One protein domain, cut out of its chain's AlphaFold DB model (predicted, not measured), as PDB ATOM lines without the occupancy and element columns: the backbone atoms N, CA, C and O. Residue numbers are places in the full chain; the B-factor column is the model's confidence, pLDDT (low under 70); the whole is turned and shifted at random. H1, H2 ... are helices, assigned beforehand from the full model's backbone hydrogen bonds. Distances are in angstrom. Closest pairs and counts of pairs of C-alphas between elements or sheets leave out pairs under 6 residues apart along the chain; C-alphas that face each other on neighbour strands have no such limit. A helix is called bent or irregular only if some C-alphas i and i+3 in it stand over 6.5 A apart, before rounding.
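What this domain is: This is residues 287 to 347 of the 347 residues of an uncharacterized protein of Plasmodium ovale curtisi (UniProt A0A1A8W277). One long helix, H1, and a shorter one, H2, make an open, angular frame: the link of residues 317 to 327 folds back from the end of H1 beside the second half of that helix, and H2 then points away from H1 without packing on it. Two stretches stick out and stand free: residues 291 to 297, of which 292 to 297 belong to H1, and residues 335 to 347, of which 335 to 343 belong to H2. The printed part has 61 residues with two named helices, H1 then H2, and no named strand; the class is all helix. The whole is only just loose, close to extended, with a radius of gyration of the C-alphas of 15.6 A, and flat, spanning 45 by 33 by 16 A.

How they stand to each other: H1, residues 292 to 316, is the longest helix. H2, residues 328 to 343, is apart from H1, with no C-alpha of the one within 8 A of the other. In H1 and H2 every O i to N i+4 pair is within hydrogen-bond range.

Where its parts are: H1 is 36.3 A from first to last C-alpha, from Tyr 292 at (-25.978, -21.065, -44.876) to Leu 316 at (-17.056, -55.372, -37.244), with y changing most. H2 is 22.8 A long, from C-alpha 328 at (-8.596, -31.197, -43.491) to C-alpha 343 at (3.112, -30.157, -23.948), with z changing most. Neither helix is bent.

The domain as a whole: The C-alphas of Gln 288 and Phe 347, the two farthest apart, are 46.8 A from each other. The printed part has no cut and ends at the chain's last residue, 347. The link from H1 to H2, 11 residues, is long. The mean pLDDT of the printed part is 89.8, and residues 346 to 347 are under 70.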
ATOM      1  N   SER A 287     -16.174 -24.214 -55.259       84.00
ATOM      2  CA  SER A 287     -17.536 -24.750 -55.278       84.00
ATOM      3  C   SER A 287     -18.560 -23.611 -55.274       84.00
ATOM      4  O   SER A 287     -18.328 -22.582 -54.632       84.00
ATOM      5  N   GLN A 288     -19.705 -23.824 -55.926       90.25
ATOM      6  CA  GLN A 288     -20.836 -22.893 -55.904       90.25
ATOM      7  C   GLN A 288     -21.143 -22.422 -54.471       90.25
ATOM      8  O   GLN A 288     -21.050 -23.199 -53.516       90.25
ATOM      9  N   LYS A 289     -21.503 -21.142 -54.315       94.50
ATOM     10  CA  LYS A 289     -21.952 -20.595 -53.028       94.50
ATOM     11  C   LYS A 289     -23.232 -21.326 -52.603       94.50
ATOM     12  O   LYS A 289     -24.209 -21.323 -53.342       94.50
ATOM     13  N   VAL A 290     -23.208 -21.944 -51.424       94.19
ATOM     14  CA  VAL A 290     -24.334 -22.684 -50.828       94.19
ATOM     15  C   VAL A 290     -24.983 -21.814 -49.752       94.19
ATOM     16  O   VAL A 290     -24.268 -21.122 -49.022       94.19
ATOM     17  N   HIS A 291     -26.311 -21.852 -49.625       97.56
ATOM     18  CA  HIS A 291     -27.018 -21.098 -48.588       97.56
ATOM     19  C   HIS A 291     -26.650 -21.613 -47.180       97.56
ATOM     20  O   HIS A 291     -26.411 -22.805 -46.981       97.56
ATOM     21  N   TYR A 292     -26.568 -20.729 -46.180       96.94
ATOM     22  CA  TYR A 292     -25.978 -21.065 -44.876       96.94
ATOM     23  C   TYR A 292     -26.719 -22.176 -44.091       96.94
ATOM     24  O   TYR A 292     -26.045 -23.106 -43.633       96.94
ATOM     25  N   PRO A 293     -28.066 -22.168 -43.973       97.25
ATOM     26  CA  PRO A 293     -28.824 -23.285 -43.403       97.25
ATOM     27  C   PRO A 293     -28.526 -24.621 -44.094       97.25
ATOM     28  O   PRO A 293     -28.248 -25.619 -43.428       97.25
ATOM     29  N   GLU A 294     -28.487 -24.631 -45.427       96.44
ATOM     30  CA  GLU A 294     -28.210 -25.831 -46.217       96.44
ATOM     31  C   GLU A 294     -26.776 -26.340 -45.989       96.44
ATOM     32  O   GLU A 294     -26.560 -27.530 -45.750       96.44
ATOM     33  N   LEU A 295     -25.789 -25.439 -45.966       94.19
ATOM     34  CA  LEU A 295     -24.402 -25.755 -45.622       94.19
ATOM     35  C   LEU A 295     -24.295 -26.398 -44.230       94.19
ATOM     36  O   LEU A 295     -23.506 -27.328 -44.038       94.19
ATOM     37  N   MET A 296     -25.091 -25.940 -43.261       96.12
ATOM     38  CA  MET A 296     -25.139 -26.536 -41.925       96.12
ATOM     39  C   MET A 296     -25.833 -27.900 -41.907       96.12
ATOM     40  O   MET A 296     -25.326 -28.813 -41.252       96.12
ATOM     41  N   CYS A 297     -26.915 -28.094 -42.661       96.81
ATOM     42  CA  CYS A 297     -27.548 -29.406 -42.833       96.81
ATOM     43  C   CYS A 297     -26.589 -30.420 -43.477       96.81
ATOM     44  O   CYS A 297     -26.409 -31.511 -42.935       96.81
ATOM     45  N   ARG A 298     -25.874 -30.025 -44.543       95.38
ATOM     46  CA  ARG A 298     -24.817 -30.829 -45.187       95.38
ATOM     47  C   ARG A 298     -23.703 -31.204 -44.192       95.38
ATOM     48  O   ARG A 298     -23.299 -32.361 -44.121       95.38
ATOM     49  N   LYS A 299     -23.228 -30.267 -43.359       93.81
ATOM     50  CA  LYS A 299     -22.223 -30.565 -42.314       93.81
ATOM     51  C   LYS A 299     -22.746 -31.530 -41.243       93.81
ATOM     52  O   LYS A 299     -22.020 -32.441 -40.840       93.81
ATOM     53  N   LYS A 300     -23.993 -31.357 -40.785       96.38
ATOM     54  CA  LYS A 300     -24.635 -32.238 -39.791       96.38
ATOM     55  C   LYS A 300     -24.797 -33.668 -40.320       96.38
ATOM     56  O   LYS A 300     -24.450 -34.607 -39.602       96.38
ATOM     57  N   SER A 301     -25.262 -33.846 -41.559       96.38
ATOM     58  CA  SER A 301     -25.446 -35.175 -42.159       96.38
ATOM     59  C   SER A 301     -24.117 -35.899 -42.391       96.38
ATOM     60  O   SER A 301     -23.996 -37.063 -42.010       96.38
ATOM     61  N   ILE A 302     -23.078 -35.212 -42.885       94.50
ATOM     62  CA  ILE A 302     -21.731 -35.803 -43.015       94.50
ATOM     63  C   ILE A 302     -21.201 -36.248 -41.642       94.50
ATOM     64  O   ILE A 302     -20.711 -37.371 -41.512       94.50
ATOM     65  N   LYS A 303     -21.354 -35.426 -40.591       95.31
ATOM     66  CA  LYS A 303     -20.954 -35.800 -39.221       95.31
ATOM     67  C   LYS A 303     -21.694 -37.051 -38.722       95.31
ATOM     68  O   LYS A 303     -21.056 -37.938 -38.160       95.31
ATOM     69  N   LYS A 304     -23.013 -37.137 -38.951       96.94
ATOM     70  CA  LYS A 304     -23.844 -38.304 -38.589       96.94
ATOM     71  C   LYS A 304     -23.359 -39.570 -39.304       96.94
ATOM     72  O   LYS A 304     -23.204 -40.603 -38.662       96.94
ATOM     73  N   ASN A 305     -23.041 -39.473 -40.595       95.56
ATOM     74  CA  ASN A 305     -22.548 -40.603 -41.388       95.56
ATOM     75  C   ASN A 305     -21.149 -41.070 -40.953       95.56
ATOM     76  O   ASN A 305     -20.891 -42.271 -40.937       95.56
ATOM     77  N   ILE A 306     -20.261 -40.153 -40.549       93.88
ATOM     78  CA  ILE A 306     -18.956 -40.511 -39.964       93.88
ATOM     79  C   ILE A 306     -19.140 -41.239 -38.620       93.88
ATOM     80  O   ILE A 306     -18.429 -42.208 -38.375       93.88
ATOM     81  N   SER A 307     -20.090 -40.821 -37.771       94.44
ATOM     82  CA  SER A 307     -20.385 -41.520 -36.501       94.44
ATOM     83  C   SER A 307     -20.886 -42.943 -36.746       94.44
ATOM     84  O   SER A 307     -20.252 -43.894 -36.296       94.44
ATOM     85  N   LYS A 308     -21.929 -43.093 -37.580       95.50
ATOM     86  CA  LYS A 308     -22.482 -44.401 -37.967       95.50
ATOM     87  C   LYS A 308     -21.415 -45.353 -38.506       95.50
ATOM     88  O   LYS A 308     -21.379 -46.515 -38.117       95.50
ATOM     89  N   ARG A 309     -20.512 -44.864 -39.367       93.94
ATOM     90  CA  ARG A 309     -19.417 -45.690 -39.895       93.94
ATOM     91  C   ARG A 309     -18.460 -46.144 -38.792       93.94
ATOM     92  O   ARG A 309     -18.067 -47.297 -38.788       93.94
ATOM     93  N   LYS A 310     -18.121 -45.280 -37.831       93.75
ATOM     94  CA  LYS A 310     -17.259 -45.650 -36.691       93.75
ATOM     95  C   LYS A 310     -17.911 -46.655 -35.752       93.75
ATOM     96  O   LYS A 310     -17.221 -47.505 -35.200       93.75
ATOM     97  N   GLU A 311     -19.222 -46.557 -35.572       94.81
ATOM     98  CA  GLU A 311     -20.007 -47.548 -34.837       94.81
ATOM     99  C   GLU A 311     -19.960 -48.904 -35.565       94.81
ATOM    100  O   GLU A 311     -19.639 -49.912 -34.942       94.81
ATOM    101  N   GLN A 312     -20.138 -48.923 -36.892       94.31
ATOM    102  CA  GLN A 312     -19.984 -50.126 -37.724       94.31
ATOM    103  C   GLN A 312     -18.555 -50.697 -37.700       94.31
ATOM    104  O   GLN A 312     -18.391 -51.894 -37.503       94.31
ATOM    105  N   GLU A 313     -17.518 -49.863 -37.827       94.88
ATOM    106  CA  GLU A 313     -16.104 -50.262 -37.702       94.88
ATOM    107  C   GLU A 313     -15.815 -50.903 -36.333       94.88
ATOM    108  O   GLU A 313     -15.099 -51.900 -36.254       94.88
ATOM    109  N   LYS A 314     -16.415 -50.378 -35.253       95.19
ATOM    110  CA  LYS A 314     -16.307 -50.958 -33.906       95.19
ATOM    111  C   LYS A 314     -17.019 -52.312 -33.799       95.19
ATOM    112  O   LYS A 314     -16.464 -53.215 -33.186       95.19
ATOM    113  N   ILE A 315     -18.215 -52.450 -34.376       96.06
ATOM    114  CA  ILE A 315     -18.999 -53.701 -34.368       96.06
ATOM    115  C   ILE A 315     -18.295 -54.796 -35.181       96.06
ATOM    116  O   ILE A 315     -18.218 -55.935 -34.739       96.06
ATOM    117  N   LEU A 316     -17.750 -54.444 -36.348       95.88
ATOM    118  CA  LEU A 316     -17.056 -55.372 -37.244       95.88
ATOM    119  C   LEU A 316     -15.622 -55.700 -36.798       95.88
ATOM    120  O   LEU A 316     -15.006 -56.601 -37.357       95.88
ATOM    121  N   GLY A 317     -15.046 -54.937 -35.862       94.88
ATOM    122  CA  GLY A 317     -13.637 -55.060 -35.468       94.88
ATOM    123  C   GLY A 317     -12.631 -54.635 -36.552       94.88
ATOM    124  O   GLY A 317     -11.425 -54.806 -36.375       94.88
ATOM    125  N   VAL A 318     -13.098 -54.062 -37.668       93.94
ATOM    126  CA  VAL A 318     -12.279 -53.702 -38.835       93.94
ATOM    127  C   VAL A 318     -12.165 -52.188 -38.963       93.94
ATOM    128  O   VAL A 318     -13.159 -51.468 -39.002       93.94
ATOM    129  N   LYS A 319     -10.933 -51.700 -39.120       91.75
ATOM    130  CA  LYS A 319     -10.651 -50.289 -39.396       91.75
ATOM    131  C   LYS A 319     -10.687 -50.011 -40.898       91.75
ATOM    132  O   LYS A 319      -9.817 -50.476 -41.635       91.75
ATOM    133  N   MET A 320     -11.632 -49.195 -41.356       86.06
ATOM    134  CA  MET A 320     -11.678 -48.775 -42.759       86.06
ATOM    135  C   MET A 320     -10.635 -47.684 -43.048       86.06
ATOM    136  O   MET A 320     -10.288 -46.877 -42.188       86.06
ATOM    137  N   GLN A 321     -10.186 -47.573 -44.303       83.69
ATOM    138  CA  GLN A 321      -9.334 -46.458 -44.763       83.69
ATOM    139  C   GLN A 321     -10.112 -45.132 -44.950       83.69
ATOM    140  O   GLN A 321      -9.637 -44.201 -45.603       83.69
ATOM    141  N   SER A 322     -11.325 -45.037 -44.402       81.88
ATOM    142  CA  SER A 322     -12.197 -43.873 -44.537       81.88
ATOM    143  C   SER A 322     -11.733 -42.695 -43.676       81.88
ATOM    144  O   SER A 322     -11.164 -42.858 -42.600       81.88
ATOM    145  N   GLY A 323     -12.020 -41.476 -44.136       81.31
ATOM    146  CA  GLY A 323     -11.708 -40.256 -43.397       81.31
ATOM    147  C   GLY A 323     -12.538 -40.089 -42.117       81.31
ATOM    148  O   GLY A 323     -13.767 -40.136 -42.144       81.31
ATOM    149  N   ASP A 324     -11.841 -39.806 -41.017       87.12
ATOM    150  CA  ASP A 324     -12.380 -39.538 -39.674       87.12
ATOM    151  C   ASP A 324     -13.060 -38.161 -39.504       87.12
ATOM    152  O   ASP A 324     -13.682 -37.906 -38.468       87.12
ATOM    153  N   TYR A 325     -12.865 -37.251 -40.465       87.25
ATOM    154  CA  TYR A 325     -13.133 -35.812 -40.354       87.25
ATOM    155  C   TYR A 325     -13.861 -35.285 -41.592       87.25
ATOM    156  O   TYR A 325     -13.746 -35.853 -42.676       87.25
ATOM    157  N   ILE A 326     -14.583 -34.173 -41.427       84.69
ATOM    158  CA  ILE A 326     -15.338 -33.517 -42.506       84.69
ATOM    159  C   ILE A 326     -14.395 -32.731 -43.428       84.69
ATOM    160  O   ILE A 326     -14.557 -32.750 -44.645       84.69
ATOM    161  N   ASP A 327     -13.407 -32.046 -42.846       84.88
ATOM    162  CA  ASP A 327     -12.435 -31.209 -43.553       84.88
ATOM    163  C   ASP A 327     -11.012 -31.454 -43.010       84.88
ATOM    164  O   ASP A 327     -10.800 -31.730 -41.827       84.88
ATOM    165  N   MET A 328     -10.008 -31.276 -43.869       83.56
ATOM    166  CA  MET A 328      -8.596 -31.197 -43.491       83.56
ATOM    167  C   MET A 328      -8.336 -30.100 -42.449       83.56
ATOM    168  O   MET A 328      -7.444 -30.254 -41.613       83.56
ATOM    169  N   GLN A 329      -9.124 -29.018 -42.434       85.31
ATOM    170  CA  GLN A 329      -9.042 -28.021 -41.361       85.31
ATOM    171  C   GLN A 329      -9.309 -28.622 -39.974       85.31
ATOM    172  O   GLN A 329      -8.613 -28.266 -39.021       85.31
ATOM    173  N   ASP A 330     -10.250 -29.562 -39.844       86.56
ATOM    174  CA  ASP A 330     -10.527 -30.235 -38.572       86.56
ATOM    175  C   ASP A 330      -9.358 -31.133 -38.151       86.56
ATOM    176  O   ASP A 330      -8.987 -31.147 -36.974       86.56
ATOM    177  N   VAL A 331      -8.708 -31.799 -39.117       86.88
ATOM    178  CA  VAL A 331      -7.469 -32.568 -38.900       86.88
ATOM    179  C   VAL A 331      -6.376 -31.663 -38.327       86.88
ATOM    180  O   VAL A 331      -5.775 -31.986 -37.300       86.88
ATOM    181  N   PHE A 332      -6.141 -30.495 -38.936       87.69
ATOM    182  CA  PHE A 332      -5.147 -29.533 -38.448       87.69
ATOM    183  C   PHE A 332      -5.513 -28.966 -37.067       87.69
ATOM    184  O   PHE A 332      -4.651 -28.907 -36.185       87.69
ATOM    185  N   ARG A 333      -6.786 -28.617 -36.830       90.50
ATOM    186  CA  ARG A 333      -7.289 -28.145 -35.523       90.50
ATOM    187  C   ARG A 333      -7.131 -29.205 -34.433       90.50
ATOM    188  O   ARG A 333      -6.752 -28.868 -33.311       90.50
ATOM    189  N   LYS A 334      -7.402 -30.481 -34.725       89.12
ATOM    190  CA  LYS A 334      -7.196 -31.579 -33.768       89.12
ATOM    191  C   LYS A 334      -5.709 -31.807 -33.504       89.12
ATOM    192  O   LYS A 334      -5.310 -31.786 -32.347       89.12
ATOM    193  N   LYS A 335      -4.877 -31.889 -34.548       90.19
ATOM    194  CA  LYS A 335      -3.417 -32.041 -34.422       90.19
ATOM    195  C   LYS A 335      -2.773 -30.895 -33.627       90.19
ATOM    196  O   LYS A 335      -1.831 -31.132 -32.877       90.19
ATOM    197  N   LYS A 336      -3.286 -29.659 -33.743       92.50
ATOM    198  CA  LYS A 336      -2.862 -28.516 -32.911       92.50
ATOM    199  C   LYS A 336      -3.240 -28.713 -31.436       92.50
ATOM    200  O   LYS A 336      -2.372 -28.561 -30.581       92.50
ATOM    201  N   ARG A 337      -4.484 -29.114 -31.140       91.19
ATOM    202  CA  ARG A 337      -4.940 -29.413 -29.766       91.19
ATOM    203  C   ARG A 337      -4.182 -30.583 -29.133       91.19
ATOM    204  O   ARG A 337      -3.756 -30.478 -27.993       91.19
ATOM    205  N   GLU A 338      -3.949 -31.665 -29.874       89.75
ATOM    206  CA  GLU A 338      -3.171 -32.821 -29.402       89.75
ATOM    207  C   GLU A 338      -1.724 -32.440 -29.059       89.75
ATOM    208  O   GLU A 338      -1.201 -32.896 -28.047       89.75
ATOM    209  N   LYS A 339      -1.081 -31.564 -29.848       90.88
ATOM    210  CA  LYS A 339       0.240 -31.011 -29.503       90.88
ATOM    211  C   LYS A 339       0.206 -30.211 -28.198       90.88
ATOM    212  O   LYS A 339       1.060 -30.431 -27.350       90.88
ATOM    213  N   GLN A 340      -0.785 -29.331 -28.030       88.69
ATOM    214  CA  GLN A 340      -0.950 -28.516 -26.818       88.69
ATOM    215  C   GLN A 340      -1.235 -29.366 -25.569       88.69
ATOM    216  O   GLN A 340      -0.728 -29.064 -24.494       88.69
ATOM    217  N   LEU A 341      -2.016 -30.443 -25.701       87.25
ATOM    218  CA  LEU A 341      -2.264 -31.390 -24.609       87.25
ATOM    219  C   LEU A 341      -1.014 -32.203 -24.255       87.25
ATOM    220  O   LEU A 341      -0.797 -32.485 -23.084       87.25
ATOM    221  N   LYS A 342      -0.181 -32.561 -25.241       86.75
ATOM    222  CA  LYS A 342       1.090 -33.255 -24.992       86.75
ATOM    223  C   LYS A 342       2.113 -32.363 -24.296       86.75
ATOM    224  O   LYS A 342       2.754 -32.834 -23.370       86.75
ATOM    225  N   SER A 343       2.236 -31.087 -24.676       81.12
ATOM    226  CA  SER A 343       3.112 -30.157 -23.948       81.12
ATOM    227  C   SER A 343       2.627 -29.921 -22.513       81.12
ATOM    228  O   SER A 343       3.436 -29.958 -21.603       81.12
ATOM    229  N   LYS A 344       1.310 -29.789 -22.289       79.81
ATOM    230  CA  LYS A 344       0.687 -29.646 -20.952       79.81
ATOM    231  C   LYS A 344       0.672 -30.922 -20.080       79.81
ATOM    232  O   LYS A 344      -0.041 -30.961 -19.086       79.81
ATOM    233  N   ARG A 345       1.338 -31.996 -20.509       73.69
ATOM    234  CA  ARG A 345       1.550 -33.230 -19.725       73.69
ATOM    235  C   ARG A 345       3.035 -33.510 -19.468       73.69
ATOM    236  O   ARG A 345       3.366 -34.547 -18.909       73.69
ATOM    237  N   LEU A 346       3.912 -32.642 -19.973       62.62
ATOM    238  CA  LEU A 346       5.368 -32.689 -19.799       62.62
ATOM    239  C   LEU A 346       5.871 -31.539 -18.904       62.62
ATOM    240  O   LEU A 346       7.061 -31.469 -18.618       62.62
ATOM    241  N   PHE A 347       4.943 -30.672 -18.498       48.09
ATOM    242  CA  PHE A 347       4.990 -29.698 -17.415       48.09
ATOM    243  C   PHE A 347       3.737 -29.947 -16.566       48.09
ATOM    244  O   PHE A 347       3.801 -29.677 -15.353       48.09
TER     245      PHE A 347